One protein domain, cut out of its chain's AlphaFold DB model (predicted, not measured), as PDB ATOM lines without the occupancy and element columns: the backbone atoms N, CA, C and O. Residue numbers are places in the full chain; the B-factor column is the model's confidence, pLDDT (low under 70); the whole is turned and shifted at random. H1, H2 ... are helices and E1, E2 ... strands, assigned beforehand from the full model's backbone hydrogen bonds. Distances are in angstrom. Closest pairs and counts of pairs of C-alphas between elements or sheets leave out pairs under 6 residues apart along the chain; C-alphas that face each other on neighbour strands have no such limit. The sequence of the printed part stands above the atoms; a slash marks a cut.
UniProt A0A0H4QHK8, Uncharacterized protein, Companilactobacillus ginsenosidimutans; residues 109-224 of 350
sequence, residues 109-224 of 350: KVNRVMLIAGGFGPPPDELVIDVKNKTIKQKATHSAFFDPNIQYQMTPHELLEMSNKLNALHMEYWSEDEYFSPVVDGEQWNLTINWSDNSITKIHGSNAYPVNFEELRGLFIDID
ATOM      1  N   LYS A 109       3.180 -25.070 -24.221       88.25
ATOM      2  CA  LYS A 109       1.994 -24.248 -24.028       88.25
ATOM      3  C   LYS A 109       1.625 -24.267 -22.558       88.25
ATOM      4  O   LYS A 109       1.998 -25.188 -21.827       88.25
ATOM      5  N   VAL A 110       0.853 -23.279 -22.140       92.94
ATOM      6  CA  VAL A 110       0.264 -23.263 -20.804       92.94
ATOM      7  C   VAL A 110      -0.813 -24.351 -20.713       92.94
ATOM      8  O   VAL A 110      -1.775 -24.343 -21.476       92.94
ATOM      9  N   ASN A 111      -0.660 -25.293 -19.780       94.75
ATOM     10  CA  ASN A 111      -1.682 -26.304 -19.488       94.75
ATOM     11  C   ASN A 111      -2.609 -25.862 -18.357       94.75
ATOM     12  O   ASN A 111      -3.803 -26.157 -18.383       94.75
ATOM     13  N   ARG A 112      -2.049 -25.227 -17.324       96.44
ATOM     14  CA  ARG A 112      -2.800 -24.770 -16.157       96.44
ATOM     15  C   ARG A 112      -2.127 -23.557 -15.540       96.44
ATOM     16  O   ARG A 112      -0.911 -23.556 -15.372       96.44
ATOM     17  N   VAL A 113      -2.935 -22.592 -15.134       96.88
ATOM     18  CA  VAL A 113      -2.534 -21.431 -14.344       96.88
ATOM     19  C   VAL A 113      -3.332 -21.430 -13.056       96.88
ATOM     20  O   VAL A 113      -4.540 -21.654 -13.073       96.88
ATOM     21  N   MET A 114      -2.655 -21.205 -11.937       96.50
ATOM     22  CA  MET A 114      -3.274 -21.020 -10.631       96.50
ATOM     23  C   MET A 114      -2.723 -19.750 -10.001       96.50
ATOM     24  O   MET A 114      -1.538 -19.703  -9.677       96.50
ATOM     25  N   LEU A 115      -3.584 -18.756  -9.836       95.31
ATOM     26  CA  LEU A 115      -3.300 -17.504  -9.157       95.31
ATOM     27  C   LEU A 115      -3.951 -17.547  -7.774       95.31
ATOM     28  O   LEU A 115      -5.146 -17.789  -7.648       95.31
ATOM     29  N   ILE A 116      -3.152 -17.328  -6.741       93.56
ATOM     30  CA  ILE A 116      -3.616 -17.107  -5.375       93.56
ATOM     31  C   ILE A 116      -3.276 -15.664  -5.039       93.56
ATOM     32  O   ILE A 116      -2.102 -15.311  -5.084       93.56
ATOM     33  N   ALA A 117      -4.272 -14.850  -4.720       91.19
ATOM     34  CA  ALA A 117      -4.118 -13.409  -4.537       91.19
ATOM     35  C   ALA A 117      -4.915 -12.936  -3.317       91.19
ATOM     36  O   ALA A 117      -6.071 -13.313  -3.142       91.19
ATOM     37  N   GLY A 118      -4.304 -12.131  -2.450       87.75
ATOM     38  CA  GLY A 118      -4.983 -11.582  -1.278       87.75
ATOM     39  C   GLY A 118      -4.133 -10.575  -0.513       87.75
ATOM     40  O   GLY A 118      -2.932 -10.476  -0.725       87.75
ATOM     41  N   GLY A 119      -4.768  -9.815   0.377       83.44
ATOM     42  CA  GLY A 119      -4.099  -8.835   1.237       83.44
ATOM     43  C   GLY A 119      -4.209  -9.176   2.722       83.44
ATOM     44  O   GLY A 119      -4.626 -10.267   3.117       83.44
ATOM     45  N   PHE A 120      -3.876  -8.209   3.578       73.00
ATOM     46  CA  PHE A 120      -3.965  -8.374   5.028       73.00
ATOM     47  C   PHE A 120      -5.413  -8.525   5.517       73.00
ATOM     48  O   PHE A 120      -6.209  -7.589   5.460       73.00
ATOM     49  N   GLY A 121      -5.728  -9.696   6.082       73.31
ATOM     50  CA  GLY A 121      -6.989  -9.973   6.779       73.31
ATOM     51  C   GLY A 121      -7.773 -11.144   6.179       73.31
ATOM     52  O   GLY A 121      -7.820 -12.208   6.801       73.31
ATOM     53  N   PRO A 122      -8.415 -10.959   5.016       71.44
ATOM     54  CA  PRO A 122      -9.175 -11.996   4.329       71.44
ATOM     55  C   PRO A 122      -8.294 -13.164   3.827       71.44
ATOM     56  O   PRO A 122      -7.193 -12.903   3.342       71.44
ATOM     57  N   PRO A 123      -8.721 -14.447   3.904       78.94
ATOM     58  CA  PRO A 123      -8.065 -15.496   3.133       78.94
ATOM     59  C   PRO A 123      -7.996 -15.150   1.634       78.94
ATOM     60  O   PRO A 123      -8.937 -14.571   1.096       78.94
ATOM     61  N   PRO A 124      -6.897 -15.502   0.952       85.44
ATOM     62  CA  PRO A 124      -6.703 -15.135  -0.443       85.44
ATOM     63  C   PRO A 124      -7.685 -15.870  -1.356       85.44
ATOM     64  O   PRO A 124      -8.034 -17.028  -1.103       85.44
ATOM     65  N   ASP A 125      -8.061 -15.212  -2.445       86.25
ATOM     66  CA  ASP A 125      -8.822 -15.832  -3.517       86.25
ATOM     67  C   ASP A 125      -7.927 -16.813  -4.280       86.25
ATOM     68  O   ASP A 125      -6.738 -16.567  -4.498       86.25
ATOM     69  N   GLU A 126      -8.502 -17.943  -4.689       91.19
ATOM     70  CA  GLU A 126      -7.829 -18.955  -5.503       91.19
ATOM     71  C   GLU A 126      -8.517 -19.049  -6.867       91.19
ATOM     72  O   GLU A 126      -9.686 -19.421  -6.980       91.19
ATOM     73  N   LEU A 127      -7.770 -18.719  -7.916       91.06
ATOM     74  CA  LEU A 127      -8.226 -18.637  -9.296       91.06
ATOM     75  C   LEU A 127      -7.450 -19.646 -10.143       91.06
ATOM     76  O   LEU A 127      -6.220 -19.672 -10.124       91.06
ATOM     77  N   VAL A 128      -8.145 -20.506 -10.888       94.44
ATOM     78  CA  VAL A 128      -7.528 -21.599 -11.653       94.44
ATOM     79  C   VAL A 128      -8.093 -21.657 -13.061       94.44
ATOM     80  O   VAL A 128      -9.264 -21.970 -13.218       94.44
ATOM     81  N   ILE A 129      -7.255 -21.491 -14.083       94.62
ATOM     82  CA  ILE A 129      -7.578 -21.862 -15.469       94.62
ATOM     83  C   ILE A 129      -6.837 -23.158 -15.785       94.62
ATOM     84  O   ILE A 129      -5.612 -23.216 -15.725       94.62
ATOM     85  N   ASP A 130      -7.567 -24.214 -16.119       95.38
ATOM     86  CA  ASP A 130      -7.029 -25.520 -16.489       95.38
ATOM     87  C   ASP A 130      -7.431 -25.838 -17.932       95.38
ATOM     88  O   ASP A 130      -8.516 -26.350 -18.200       95.38
ATOM     89  N   VAL A 131      -6.544 -25.507 -18.871       93.75
ATOM     90  CA  VAL A 131      -6.720 -25.737 -20.313       93.75
ATOM     91  C   VAL A 131      -6.802 -27.235 -20.601       93.75
ATOM     92  O   VAL A 131      -7.621 -27.684 -21.399       93.75
ATOM     93  N   LYS A 132      -5.994 -28.047 -19.909       91.06
ATOM     94  CA  LYS A 132      -5.966 -29.499 -20.113       91.06
ATOM     95  C   LYS A 132      -7.300 -30.154 -19.749       91.06
ATOM     96  O   LYS A 132      -7.786 -30.999 -20.499       91.06
ATOM     97  N   ASN A 133      -7.882 -29.767 -18.619       92.56
ATOM     98  CA  ASN A 133      -9.179 -30.267 -18.161       92.56
ATOM     99  C   ASN A 133     -10.358 -29.424 -18.665       92.56
ATOM    100  O   ASN A 133     -11.512 -29.758 -18.401       92.56
ATOM    101  N   LYS A 134     -10.071 -28.359 -19.418       92.12
ATOM    102  CA  LYS A 134     -11.026 -27.389 -19.958       92.12
ATOM    103  C   LYS A 134     -11.903 -26.746 -18.876       92.12
ATOM    104  O   LYS A 134     -13.085 -26.516 -19.105       92.12
ATOM    105  N   THR A 135     -11.357 -26.495 -17.688       90.12
ATOM    106  CA  THR A 135     -12.117 -25.923 -16.565       90.12
ATOM    107  C   THR A 135     -11.551 -24.600 -16.108       90.12
ATOM    108  O   THR A 135     -10.334 -24.429 -16.102       90.12
ATOM    109  N   ILE A 136     -12.416 -23.726 -15.607       89.12
ATOM    110  CA  ILE A 136     -12.015 -22.567 -14.814       89.12
ATOM    111  C   ILE A 136     -12.623 -22.703 -13.422       89.12
ATOM    112  O   ILE A 136     -13.746 -23.184 -13.277       89.12
ATOM    113  N   LYS A 137     -11.870 -22.361 -12.382       88.56
ATOM    114  CA  LYS A 137     -12.328 -22.408 -10.995       88.56
ATOM    115  C   LYS A 137     -12.004 -21.102 -10.309       88.56
ATOM    116  O   LYS A 137     -10.893 -20.599 -10.442       88.56
ATOM    117  N   GLN A 138     -12.956 -20.615  -9.538       84.44
ATOM    118  CA  GLN A 138     -12.768 -19.486  -8.652       84.44
ATOM    119  C   GLN A 138     -13.262 -19.891  -7.278       84.44
ATOM    120  O   GLN A 138     -14.410 -20.299  -7.100       84.44
ATOM    121  N   LYS A 139     -12.369 -19.774  -6.308       83.38
ATOM    122  CA  LYS A 139     -12.692 -19.923  -4.909       83.38
ATOM    123  C   LYS A 139     -12.502 -18.578  -4.233       83.38
ATOM    124  O   LYS A 139     -11.372 -18.175  -3.972       83.38
ATOM    125  N   ALA A 140     -13.619 -17.896  -4.007       71.44
ATOM    126  CA  ALA A 140     -13.649 -16.591  -3.367       71.44
ATOM    127  C   ALA A 140     -14.015 -16.755  -1.894       71.44
ATOM    128  O   ALA A 140     -15.069 -17.298  -1.557       71.44
ATOM    129  N   THR A 141     -13.160 -16.275  -0.996       60.62
ATOM    130  CA  THR A 141     -13.379 -16.421   0.453       60.62
ATOM    131  C   THR A 141     -14.181 -15.276   1.073       60.62
ATOM    132  O   THR A 141     -14.582 -15.376   2.234       60.62
ATOM    133  N   HIS A 142     -14.468 -14.215   0.305       56.22
ATOM    134  CA  HIS A 142     -14.947 -12.934   0.848       56.22
ATOM    135  C   HIS A 142     -16.368 -12.526   0.527       56.22
ATOM    136  O   HIS A 142     -16.834 -11.506   1.039       56.22
ATOM    137  N   SER A 143     -17.106 -13.332  -0.226       49.94
ATOM    138  CA  SER A 143     -18.506 -13.023  -0.447       49.94
ATOM    139  C   SER A 143     -19.422 -13.748   0.526       49.94
ATOM    140  O   SER A 143     -19.654 -14.948   0.419       49.94
ATOM    141  N   ALA A 144     -20.042 -12.982   1.424       41.94
ATOM    142  CA  ALA A 144     -21.188 -13.441   2.206       41.94
ATOM    143  C   ALA A 144     -22.451 -13.695   1.345       41.94
ATOM    144  O   ALA A 144     -23.463 -14.156   1.870       41.94
ATOM    145  N   PHE A 145     -22.410 -13.380   0.044       38.03
ATOM    146  CA  PHE A 145     -23.555 -13.393  -0.872       38.03
ATOM    147  C   PHE A 145     -23.392 -14.341  -2.079       38.03
ATOM    148  O   PHE A 145     -24.344 -14.494  -2.853       38.03
ATOM    149  N   PHE A 146     -22.232 -14.984  -2.247       53.19
ATOM    150  CA  PHE A 146     -21.892 -15.778  -3.438       53.19
ATOM    151  C   PHE A 146     -21.464 -17.201  -3.067       53.19
ATOM    152  O   PHE A 146     -21.059 -17.463  -1.934       53.19
ATOM    153  N   ASP A 147     -21.598 -18.127  -4.021       56.16
ATOM    154  CA  ASP A 147     -21.051 -19.477  -3.872       56.16
ATOM    155  C   ASP A 147     -19.522 -19.351  -3.820       56.16
ATOM    156  O   ASP A 147     -18.919 -18.903  -4.797       56.16
ATOM    157  N   PRO A 148     -18.875 -19.709  -2.699       64.19
ATOM    158  CA  PRO A 148     -17.441 -19.534  -2.548       64.19
ATOM    159  C   PRO A 148     -16.640 -20.474  -3.452       64.19
ATOM    160  O   PRO A 148     -15.420 -20.395  -3.415       64.19
ATOM    161  N   ASN A 149     -17.271 -21.379  -4.216       74.12
ATOM    162  CA  ASN A 149     -16.596 -22.291  -5.138       74.12
ATOM    163  C   ASN A 149     -17.333 -22.381  -6.484       74.12
ATOM    164  O   ASN A 149     -18.177 -23.252  -6.701       74.12
ATOM    165  N   ILE A 150     -16.953 -21.528  -7.429       75.31
ATOM    166  CA  ILE A 150     -17.425 -21.602  -8.810       75.31
ATOM    167  C   ILE A 150     -16.495 -22.530  -9.595       75.31
ATOM    168  O   ILE A 150     -15.271 -22.397  -9.548       75.31
ATOM    169  N   GLN A 151     -17.079 -23.470 -10.337       82.94
ATOM    170  CA  GLN A 151     -16.374 -24.272 -11.331       82.94
ATOM    171  C   GLN A 151     -17.138 -24.220 -12.652       82.94
ATOM    172  O   GLN A 151     -18.320 -24.547 -12.718       82.94
ATOM    173  N   TYR A 152     -16.419 -23.843 -13.698       78.81
ATOM    174  CA  TYR A 152     -16.899 -23.646 -15.052       78.81
ATOM    175  C   TYR A 152     -16.213 -24.625 -16.010       78.81
ATOM    176  O   TYR A 152     -15.023 -24.909 -15.852       78.81
ATOM    177  N   GLN A 153     -16.949 -25.136 -16.998       82.50
ATOM    178  CA  GLN A 153     -16.421 -25.984 -18.065       82.50
ATOM    179  C   GLN A 153     -16.421 -25.180 -19.369       82.50
ATOM    180  O   GLN A 153     -17.482 -24.780 -19.830       82.50
ATOM    181  N   MET A 154     -15.242 -24.955 -19.948       81.69
ATOM    182  CA  MET A 154     -15.076 -24.183 -21.180       81.69
ATOM    183  C   MET A 154     -15.592 -24.943 -22.402       81.69
ATOM    184  O   MET A 154     -15.327 -26.145 -22.554       81.69
ATOM    185  N   THR A 155     -16.242 -24.221 -23.314       79.62
ATOM    186  CA  THR A 155     -16.556 -24.708 -24.662       79.62
ATOM    187  C   THR A 155     -15.270 -24.850 -25.497       79.62
ATOM    188  O   THR A 155     -14.210 -24.332 -25.124       79.62
ATOM    189  N   PRO A 156     -15.295 -25.554 -26.646       79.62
ATOM    190  CA  PRO A 156     -14.133 -25.636 -27.532       79.62
ATOM    191  C   PRO A 156     -13.625 -24.272 -28.025       79.62
ATOM    192  O   PRO A 156     -12.411 -24.089 -28.132       79.62
ATOM    193  N   HIS A 157     -14.532 -23.328 -28.296       75.88
ATOM    194  CA  HIS A 157     -14.183 -21.975 -28.732       75.88
ATOM    195  C   HIS A 157     -13.486 -21.197 -27.610       75.88
ATOM    196  O   HIS A 157     -12.363 -20.725 -27.790       75.88
ATOM    197  N   GLU A 158     -14.090 -21.160 -26.421       81.56
ATOM    198  CA  GLU A 158     -13.516 -20.498 -25.244       81.56
ATOM    199  C   GLU A 158     -12.160 -21.098 -24.862       81.56
ATOM    200  O   GLU A 158     -11.239 -20.375 -24.503       81.56
ATOM    201  N   LEU A 159     -11.993 -22.418 -24.984       84.62
ATOM    202  CA  LEU A 159     -10.716 -23.081 -24.732       84.62
ATOM    203  C   LEU A 159      -9.614 -22.600 -25.687       84.62
ATOM    204  O   LEU A 159      -8.466 -22.418 -25.266       84.62
ATOM    205  N   LEU A 160      -9.943 -22.438 -26.972       83.38
ATOM    206  CA  LEU A 160      -9.013 -21.942 -27.982       83.38
ATOM    207  C   LEU A 160      -8.659 -20.478 -27.715       83.38
ATOM    208  O   LEU A 160      -7.478 -20.130 -27.703       83.38
ATOM    209  N   GLU A 161      -9.665 -19.644 -27.455       86.75
ATOM    210  CA  GLU A 161      -9.482 -18.235 -27.117       86.75
ATOM    211  C   GLU A 161      -8.631 -18.075 -25.851       86.75
ATOM    212  O   GLU A 161      -7.616 -17.380 -25.871       86.75
ATOM    213  N   MET A 162      -8.972 -18.796 -24.783       91.38
ATOM    214  CA  MET A 162      -8.239 -18.803 -23.520       91.38
ATOM    215  C   MET A 162      -6.793 -19.269 -23.710       91.38
ATOM    216  O   MET A 162      -5.867 -18.649 -23.196       91.38
ATOM    217  N   SER A 163      -6.568 -20.326 -24.498       90.06
ATOM    218  CA  SER A 163      -5.212 -20.785 -24.825       90.06
ATOM    219  C   SER A 163      -4.407 -19.709 -25.553       90.06
ATOM    220  O   SER A 163      -3.224 -19.530 -25.268       90.06
ATOM    221  N   ASN A 164      -5.024 -18.987 -26.489       87.69
ATOM    222  CA  ASN A 164      -4.359 -17.915 -27.225       87.69
ATOM    223  C   ASN A 164      -4.032 -16.731 -26.310       87.69
ATOM    224  O   ASN A 164      -2.892 -16.271 -26.324       87.69
ATOM    225  N   LYS A 165      -4.986 -16.300 -25.475       92.88
ATOM    226  CA  LYS A 165      -4.783 -15.237 -24.480       92.88
ATOM    227  C   LYS A 165      -3.652 -15.597 -23.512       92.88
ATOM    228  O   LYS A 165      -2.727 -14.815 -23.346       92.88
ATOM    229  N   LEU A 166      -3.652 -16.814 -22.960       93.81
ATOM    230  CA  LEU A 166      -2.599 -17.284 -22.051       93.81
ATOM    231  C   LEU A 166      -1.208 -17.317 -22.694       93.81
ATOM    232  O   LEU A 166      -0.233 -16.946 -22.048       93.81
ATOM    233  N   ASN A 167      -1.100 -17.752 -23.951       88.12
ATOM    234  CA  ASN A 167       0.187 -17.767 -24.650       88.12
ATOM    235  C   ASN A 167       0.660 -16.348 -25.015       88.12
ATOM    236  O   ASN A 167       1.860 -16.095 -25.013       88.12
ATOM    237  N   ALA A 168      -0.260 -15.417 -25.287       90.00
ATOM    238  CA  ALA A 168       0.071 -14.017 -25.567       90.00
ATOM    239  C   ALA A 168       0.633 -13.273 -24.341       90.00
ATOM    240  O   ALA A 168       1.327 -12.270 -24.501       90.00
ATOM    241  N   LEU A 169       0.396 -13.784 -23.126       91.25
ATOM    242  CA  LEU A 169       0.985 -13.236 -21.903       91.25
ATOM    243  C   LEU A 169       2.494 -13.494 -21.788       91.25
ATOM    244  O   LEU A 169       3.152 -12.883 -20.950       91.25
ATOM    245  N   HIS A 170       3.070 -14.402 -22.575       89.12
ATOM    246  CA  HIS A 170       4.511 -14.660 -22.555       89.12
ATOM    247  C   HIS A 170       5.108 -14.833 -21.138       89.12
ATOM    248  O   HIS A 170       6.175 -14.296 -20.810       89.12
ATOM    249  N   MET A 171       4.388 -15.551 -20.266       90.81
ATOM    250  CA  MET A 171       4.758 -15.726 -18.855       90.81
ATOM    251  C   MET A 171       6.098 -16.454 -18.683       90.81
ATOM    252  O   MET A 171       6.718 -16.376 -17.627       90.81
ATOM    253  N   GLU A 172       6.593 -17.127 -19.724       86.69
ATOM    254  CA  GLU A 172       7.937 -17.687 -19.778       86.69
ATOM    255  C   GLU A 172       9.036 -16.634 -19.588       86.69
ATOM    256  O   GLU A 172      10.150 -16.994 -19.223       86.69
ATOM    257  N   TYR A 173       8.770 -15.347 -19.810       88.75
ATOM    258  CA  TYR A 173       9.746 -14.273 -19.600       88.75
ATOM    259  C   TYR A 173       9.610 -13.563 -18.258       88.75
ATOM    260  O   TYR A 173      10.411 -12.674 -17.964       88.75
ATOM    261  N   TRP A 174       8.609 -13.920 -17.457       89.69
ATOM    262  CA  TRP A 174       8.437 -13.333 -16.137       89.69
ATOM    263  C   TRP A 174       9.559 -13.800 -15.206       89.69
ATOM    264  O   TRP A 174      10.154 -14.865 -15.400       89.69
ATOM    265  N   SER A 175       9.881 -12.966 -14.222       83.81
ATOM    266  CA  SER A 175      10.907 -13.277 -13.236       83.81
ATOM    267  C   SER A 175      10.481 -14.465 -12.379       83.81
ATOM    268  O   SER A 175       9.324 -14.562 -11.978       83.81
ATOM    269  N   GLU A 176      11.425 -15.354 -12.082       79.69
ATOM    270  CA  GLU A 176      11.247 -16.384 -11.049       79.69
ATOM    271  C   GLU A 176      11.571 -15.845  -9.645       79.69
ATOM    272  O   GLU A 176      11.187 -16.453  -8.644       79.69
ATOM    273  N   ASP A 177      12.255 -14.699  -9.575       80.75
ATOM    274  CA  ASP A 177      12.488 -13.968  -8.333       80.75
ATOM    275  C   ASP A 177      11.231 -13.189  -7.905       80.75
ATOM    276  O   ASP A 177      10.317 -12.946  -8.694       80.75
ATOM    277  N   GLU A 178      11.197 -12.790  -6.634       83.31
ATOM    278  CA  GLU A 178      10.066 -12.085  -6.029       83.31
ATOM    279  C   GLU A 178       9.869 -10.679  -6.616       83.31
ATOM    280  O   GLU A 178      10.757  -9.825  -6.538       83.31
ATOM    281  N   TYR A 179       8.664 -10.412  -7.122       86.56
ATOM    282  CA  TYR A 179       8.224  -9.061  -7.467       86.56
ATOM    283  C   TYR A 179       7.898  -8.298  -6.182       86.56
ATOM    284  O   TYR A 179       6.892  -8.577  -5.536       86.56
ATOM    285  N   PHE A 180       8.712  -7.315  -5.801       84.94
ATOM    286  CA  PHE A 180       8.539  -6.602  -4.534       84.94
ATOM    287  C   PHE A 180       8.444  -5.083  -4.708       84.94
ATOM    288  O   PHE A 180       9.270  -4.469  -5.386       84.94
ATOM    289  N   SER A 181       7.474  -4.479  -4.020       81.50
ATOM    290  CA  SER A 181       7.400  -3.041  -3.755       81.50
ATOM    291  C   SER A 181       7.256  -2.797  -2.244       81.50
ATOM    292  O   SER A 181       6.485  -3.507  -1.593       81.50
ATOM    293  N   PRO A 182       7.950  -1.798  -1.657       76.94
ATOM    294  CA  PRO A 182       8.005  -1.562  -0.206       76.94
ATOM    295  C   PRO A 182       6.698  -1.049   0.434       76.94
ATOM    296  O   PRO A 182       6.707  -0.591   1.577       76.94
ATOM    297  N   VAL A 183       5.576  -1.111  -0.279       77.00
ATOM    298  CA  VAL A 183       4.240  -0.782   0.233       77.00
ATOM    299  C   VAL A 183       3.819  -1.827   1.280       77.00
ATOM    300  O   VAL A 183       4.125  -3.008   1.142       77.00
ATOM    301  N   VAL A 184       3.151  -1.399   2.357       69.00
ATOM    302  CA  VAL A 184       2.904  -2.229   3.560       69.00
ATOM    303  C   VAL A 184       1.485  -2.818   3.602       69.00
ATOM    304  O   VAL A 184       1.250  -3.798   4.303       69.00
ATOM    305  N   ASP A 185       0.542  -2.258   2.848       69.19
ATOM    306  CA  ASP A 185      -0.898  -2.521   2.959       69.19
ATOM    307  C   ASP A 185      -1.556  -3.080   1.689       69.19
ATOM    308  O   ASP A 185      -2.781  -3.126   1.602       69.19
ATOM    309  N   GLY A 186      -0.770  -3.545   0.720       78.12
ATOM    310  CA  GLY A 186      -1.316  -4.093  -0.517       78.12
ATOM    311  C   GLY A 186      -1.305  -5.622  -0.604       78.12
ATOM    312  O   GLY A 186      -1.229  -6.348   0.393       78.12
ATOM    313  N   GLU A 187      -1.443  -6.103  -1.830       88.25
ATOM    314  CA  GLU A 187      -1.677  -7.497  -2.169       88.25
ATOM    315  C   GLU A 187      -0.396  -8.329  -2.259       88.25
ATOM    316  O   GLU A 187       0.611  -7.931  -2.851       88.25
ATOM    317  N   GLN A 188      -0.488  -9.548  -1.736       91.25
ATOM    318  CA  GLN A 188       0.443 -10.634  -1.972       91.25
ATOM    319  C   GLN A 188      -0.189 -11.631  -2.937       91.25
ATOM    320  O   GLN A 188      -1.349 -12.028  -2.791       91.25
ATOM    321  N   TRP A 189       0.597 -12.083  -3.904       93.88
ATOM    322  CA  TRP A 189       0.129 -13.024  -4.904       93.88
ATOM    323  C   TRP A 189       1.150 -14.125  -5.171       93.88
ATOM    324  O   TRP A 189       2.360 -13.953  -5.039       93.88
ATOM    325  N   ASN A 190       0.635 -15.291  -5.543       95.50
ATOM    326  CA  ASN A 190       1.400 -16.455  -5.952       95.50
ATOM    327  C   ASN A 190       0.787 -17.016  -7.228       95.50
ATOM    328  O   ASN A 190      -0.397 -17.337  -7.272       95.50
ATOM    329  N   LEU A 191       1.613 -17.196  -8.247       96.62
ATOM    330  CA  LEU A 191       1.242 -17.778  -9.519       96.62
ATOM    331  C   LEU A 191       1.970 -19.106  -9.704       96.62
ATOM    332  O   LEU A 191       3.192 -19.192  -9.599       96.62
ATOM    333  N   THR A 192       1.220 -20.159 -10.000       97.19
ATOM    334  CA  THR A 192       1.765 -21.451 -10.423       97.19
ATOM    335  C   THR A 192       1.331 -21.733 -11.850       97.19
ATOM    336  O   THR A 192       0.133 -21.792 -12.134       97.19
ATOM    337  N   ILE A 193       2.304 -21.956 -12.728       95.62
ATOM    338  CA  ILE A 193       2.091 -22.281 -14.136       95.62
ATOM    339  C   ILE A 193       2.565 -23.711 -14.361       95.62
ATOM    340  O   ILE A 193       3.724 -24.033 -14.106       95.62
ATOM    341  N   ASN A 194       1.670 -24.564 -14.848       95.19
ATOM    342  CA  ASN A 194       2.021 -25.887 -15.337       95.19
ATOM    343  C   ASN A 194       2.080 -25.834 -16.861       95.19
ATOM    344  O   ASN A 194       1.090 -25.507 -17.523       95.19
ATOM    345  N   TRP A 195       3.225 -26.212 -17.402       91.88
ATOM    346  CA  TRP A 195       3.508 -26.196 -18.829       91.88
ATOM    347  C   TRP A 195       3.179 -27.544 -19.488       91.88
ATOM    348  O   TRP A 195       2.990 -28.566 -18.817       91.88
ATOM    349  N   SER A 196       3.094 -27.573 -20.819       90.50
ATOM    350  CA  SER A 196       2.751 -28.787 -21.574       90.50
ATOM    351  C   SER A 196       3.825 -29.877 -21.550       90.50
ATOM    352  O   SER A 196       3.501 -31.046 -21.757       90.50
ATOM    353  N   ASP A 197       5.069 -29.536 -21.210       86.75
ATOM    354  CA  ASP A 197       6.155 -30.490 -20.958       86.75
ATOM    355  C   ASP A 197       6.186 -31.018 -19.509       86.75
ATOM    356  O   ASP A 197       7.056 -31.815 -19.155       86.75
ATOM    357  N   ASN A 198       5.196 -30.641 -18.693       88.25
ATOM    358  CA  ASN A 198       5.073 -30.918 -17.258       88.25
ATOM    359  C   ASN A 198       6.068 -30.169 -16.363       88.25
ATOM    360  O   ASN A 198       6.126 -30.459 -15.165       88.25
ATOM    361  N   SER A 199       6.829 -29.211 -16.897       87.06
ATOM    362  CA  SER A 199       7.563 -28.280 -16.044       87.06
ATOM    363  C   SER A 199       6.588 -27.382 -15.273       87.06
ATOM    364  O   SER A 199       5.433 -27.183 -15.670       87.06
ATOM    365  N   ILE A 200       7.041 -26.885 -14.122       90.81
ATOM    366  CA  ILE A 200       6.253 -26.029 -13.235       90.81
ATOM    367  C   ILE A 200       7.072 -24.781 -12.935       90.81
ATOM    368  O   ILE A 200       8.180 -24.892 -12.411       90.81
ATOM    369  N   THR A 201       6.496 -23.615 -13.206       90.38
ATOM    370  CA  THR A 201       7.057 -22.320 -12.808       90.38
ATOM    371  C   THR A 201       6.223 -21.753 -11.670       90.38
ATOM    372  O   THR A 201       4.991 -21.790 -11.708       90.38
ATOM    373  N   LYS A 202       6.900 -21.250 -10.637       93.75
ATOM    374  CA  LYS A 202       6.272 -20.567  -9.507       93.75
ATOM    375  C   LYS A 202       6.812 -19.154  -9.439       93.75
ATOM    376  O   LYS A 202       8.021 -18.974  -9.375       93.75
ATOM    377  N   ILE A 203       5.906 -18.194  -9.439       93.31
ATOM    378  CA  ILE A 203       6.204 -16.768  -9.397       93.31
ATOM    379  C   ILE A 203       5.406 -16.192  -8.239       93.31
ATOM    380  O   ILE A 203       4.298 -16.649  -7.962       93.31
ATOM    381  N   HIS A 204       5.972 -15.232  -7.533       93.31
ATOM    382  CA  HIS A 204       5.313 -14.601  -6.404       93.31
ATOM    383  C   HIS A 204       5.652 -13.122  -6.370       93.31
ATOM    384  O   HIS A 204       6.675 -12.690  -6.908       93.31
ATOM    385  N   GLY A 205       4.778 -12.357  -5.734       91.56
ATOM    386  CA  GLY A 205       5.005 -10.944  -5.545       91.56
ATOM    387  C   GLY A 205       4.224 -10.360  -4.386       91.56
ATOM    388  O   GLY A 205       3.267 -10.943  -3.872       91.56
ATOM    389  N   SER A 206       4.664  -9.177  -3.988       90.38
ATOM    390  CA  SER A 206       4.068  -8.329  -2.974       90.38
ATOM    391  C   SER A 206       4.105  -6.901  -3.496       90.38
ATOM    392  O   SER A 206       5.174  -6.291  -3.566       90.38
ATOM    393  N   ASN A 207       2.937  -6.365  -3.859       89.25
ATOM    394  CA  ASN A 207       2.763  -4.975  -4.308       89.25
ATOM    395  C   ASN A 207       3.516  -4.588  -5.591       89.25
ATOM    396  O   ASN A 207       3.653  -3.403  -5.902       89.25
ATOM    397  N   ALA A 208       4.021  -5.573  -6.327       89.69
ATOM    398  CA  ALA A 208       4.639  -5.385  -7.624       89.69
ATOM    399  C   ALA A 208       4.219  -6.506  -8.571       89.69
ATOM    400  O   ALA A 208       3.943  -7.633  -8.140       89.69
ATOM    401  N   TYR A 209       4.163  -6.175  -9.858       91.75
ATOM    402  CA  TYR A 209       3.513  -7.004 -10.862       91.75
ATOM    403  C   TYR A 209       4.255  -6.955 -12.207       91.75
ATOM    404  O   TYR A 209       4.735  -5.892 -12.604       91.75
ATOM    405  N   PRO A 210       4.322  -8.065 -12.960       91.69
ATOM    406  CA  PRO A 210       4.673  -8.033 -14.378       91.69
ATOM    407  C   PRO A 210       3.773  -7.064 -15.166       91.69
ATOM    408  O   PRO A 210       2.607  -6.879 -14.823       91.69
ATOM    409  N   VAL A 211       4.278  -6.482 -16.260       87.50
ATOM    410  CA  VAL A 211       3.549  -5.462 -17.057       87.50
ATOM    411  C   VAL A 211       2.160  -5.919 -17.509       87.50
ATOM    412  O   VAL A 211       1.229  -5.126 -17.559       87.50
ATOM    413  N   ASN A 212       2.010  -7.201 -17.822       91.19
ATOM    414  CA  ASN A 212       0.777  -7.804 -18.316       91.19
ATOM    415  C   ASN A 212       0.057  -8.659 -17.262       91.19
ATOM    416  O   ASN A 212      -0.723  -9.553 -17.584       91.19
ATOM    417  N   PHE A 213       0.308  -8.397 -15.981       93.25
ATOM    418  CA  PHE A 213      -0.373  -9.088 -14.890       93.25
ATOM    419  C   PHE A 213      -1.875  -8.774 -14.832       93.25
ATOM    420  O   PHE A 213      -2.682  -9.658 -14.555       93.25
ATOM    421  N   GLU A 214      -2.274  -7.543 -15.156       90.31
ATOM    422  CA  GLU A 214      -3.693  -7.170 -15.225       90.31
ATOM    423  C   GLU A 214      -4.425  -7.871 -16.378       90.31
ATOM    424  O   GLU A 214      -5.581  -8.258 -16.232       90.31
ATOM    425  N   GLU A 215      -3.742  -8.135 -17.496       92.50
ATOM    426  CA  GLU A 215      -4.301  -8.944 -18.585       92.50
ATOM    427  C   GLU A 215      -4.581 -10.377 -18.114       92.50
ATOM    428  O   GLU A 215      -5.649 -10.915 -18.401       92.50
ATOM    429  N   LEU A 216      -3.671 -10.971 -17.326       93.50
ATOM    430  CA  LEU A 216      -3.892 -12.273 -16.685       93.50
ATOM    431  C   LEU A 216      -5.108 -12.242 -15.751       93.50
ATOM    432  O   LEU A 216      -5.918 -13.167 -15.776       93.50
ATOM    433  N   ARG A 217      -5.249 -11.198 -14.927       89.38
ATOM    434  CA  ARG A 217      -6.407 -11.041 -14.034       89.38
ATOM    435  C   ARG A 217      -7.714 -10.914 -14.799       89.38
ATOM    436  O   ARG A 217      -8.697 -11.544 -14.409       89.38
ATOM    437  N   GLY A 218      -7.708 -10.167 -15.901       86.81
ATOM    438  CA  GLY A 218      -8.856 -10.011 -16.792       86.81
ATOM    439  C   GLY A 218      -9.435 -11.351 -17.252       86.81
ATOM    440  O   GLY A 218     -10.650 -11.506 -17.287       86.81
ATOM    441  N   LEU A 219      -8.583 -12.366 -17.464       87.94
ATOM    442  CA  LEU A 219      -9.023 -13.716 -17.849       87.94
ATOM    443  C   LEU A 219      -9.924 -14.399 -16.811       87.94
ATOM    444  O   LEU A 219     -10.657 -15.322 -17.159       87.94
ATOM    445  N   PHE A 220      -9.854 -13.980 -15.547       81.31
ATOM    446  CA  PHE A 220     -10.717 -14.479 -14.477       81.31
ATOM    447  C   PHE A 220     -11.944 -13.586 -14.241       81.31
ATOM    448  O   PHE A 220     -12.951 -14.083 -13.746       81.31
ATOM    449  N   ILE A 221     -11.870 -12.293 -14.586       67.44
ATOM    450  CA  ILE A 221     -12.953 -11.305 -14.407       67.44
ATOM    451  C   ILE A 221     -14.036 -11.452 -15.480       67.44
ATOM    452  O   ILE A 221     -15.210 -11.264 -15.169       67.44
ATOM    453  N   ASP A 222     -13.668 -11.844 -16.705       59.47
ATOM    454  CA  ASP A 222     -14.615 -12.116 -17.802       59.47
ATOM    455  C   ASP A 222     -15.641 -13.216 -17.452       59.47
ATOM    456  O   ASP A 222     -16.643 -13.391 -18.133       59.47
ATOM    457  N   ILE A 223     -15.420 -13.943 -16.361       59.91
ATOM    458  CA  ILE A 223     -16.291 -14.994 -15.844       59.91
ATOM    459  C   ILE A 223     -17.197 -14.373 -14.774       59.91
ATOM    460  O   ILE A 223     -17.160 -14.761 -13.605       59.91
ATOM    461  N   ASP A 224     -17.980 -13.354 -15.139       53.81
ATOM    462  CA  ASP A 224     -18.922 -12.746 -14.195       53.81
ATOM    463  C   ASP A 224     -19.937 -13.815 -13.749       53.81
ATOM    464  O   ASP A 224     -20.517 -14.566 -14.542       53.81
TER     465      ASP A 224
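This is residues 109 to 224 of the 350 residues of an uncharacterized protein of Companilactobacillus ginsenosidimutans (UniProt A0A0H4QHK8). What is the main picture? One twisted antiparallel sheet of six strands makes a wall, with H1 and H2 side by side across its strands on one face and the other face bare. A long link from H1 runs to the edge at E6, where residues 179 to 180 pair in parallel with residues 205 to 206. What is it built of? The printed part has 116 residues, with seven named strands and two named helices in the chain order E1 E2 E3 E4 H1 E5 E6 E7 H2, the sheet's order being E4 E3 E2 E1 E5 E6; the class is mixed, helices and strands. How large is it? It is compact, with a radius of gyration of the C-alphas of 14.2 A and spans of 42 by 38 by 21 A.

Where are the sheet's strands? E1 is residues 110 to 118, 23.4 A long, from C-alpha 110 at (0.264, -23.263, -20.804); E5 is residues 188 to 195, 23.1 A, and E6 residues 200 to 206, 20.6 A. E2 is residues 125 to 130, 16.3 A, E3 residues 135 to 139, 13.1 A, and E4 residues 149 to 153, 13.4 A. Where are the other elements? H1 is residues 156 to 168, 18.5 A; E7 is residues 208 to 210, 7.3 A. H2 is residues 213 to 221, 12.8 A, ending with C-alpha 221 at (-12.953, -11.305, -14.407).

How do the strands pair? E1 to E4 form a meander, each strand the antiparallel neighbour of the one before: N 115 and O 127 are 2.8 A apart, N 128 and O 137 2.8 A, and N 138 and O 150 2.9 A, within hydrogen-bond range. E1 and E5 are antiparallel at 171 degrees, with N 114 and O 192 2.9 A apart; the hairpin E5 and E6 has N 191 and O 203 at 2.8 A. How do the helices stand? H1 and H2 are on the same face of the sheet, at heights over the sheet of 9.1 A and 10.0 A, and run across the strands, at 73 and 89 degrees to E1 on the local plane. They are close but not clearly touching, at a shallow tilt of 16 degrees, opposite ways; their closest C-alphas, of Leu 166 and Leu 216, are 7.5 A apart. Every O i to N i+4 pair is within hydrogen-bond range in H1, and 4 of 5 in H2. Where is E7? It pairs with no named strand, and E6 and E7 meet only through their link.

How far does it reach? The two C-alphas farthest apart, of Pro 156 and Pro 182, are 42.6 A apart. Is it continuous? The printed part has no cut, and the long link is H1 to E5, with 19 residues. Where is confidence low? Residues 141 to 148, 184 to 185 and 221 to 224 have pLDDT under 70; the mean of the printed part is 84.1.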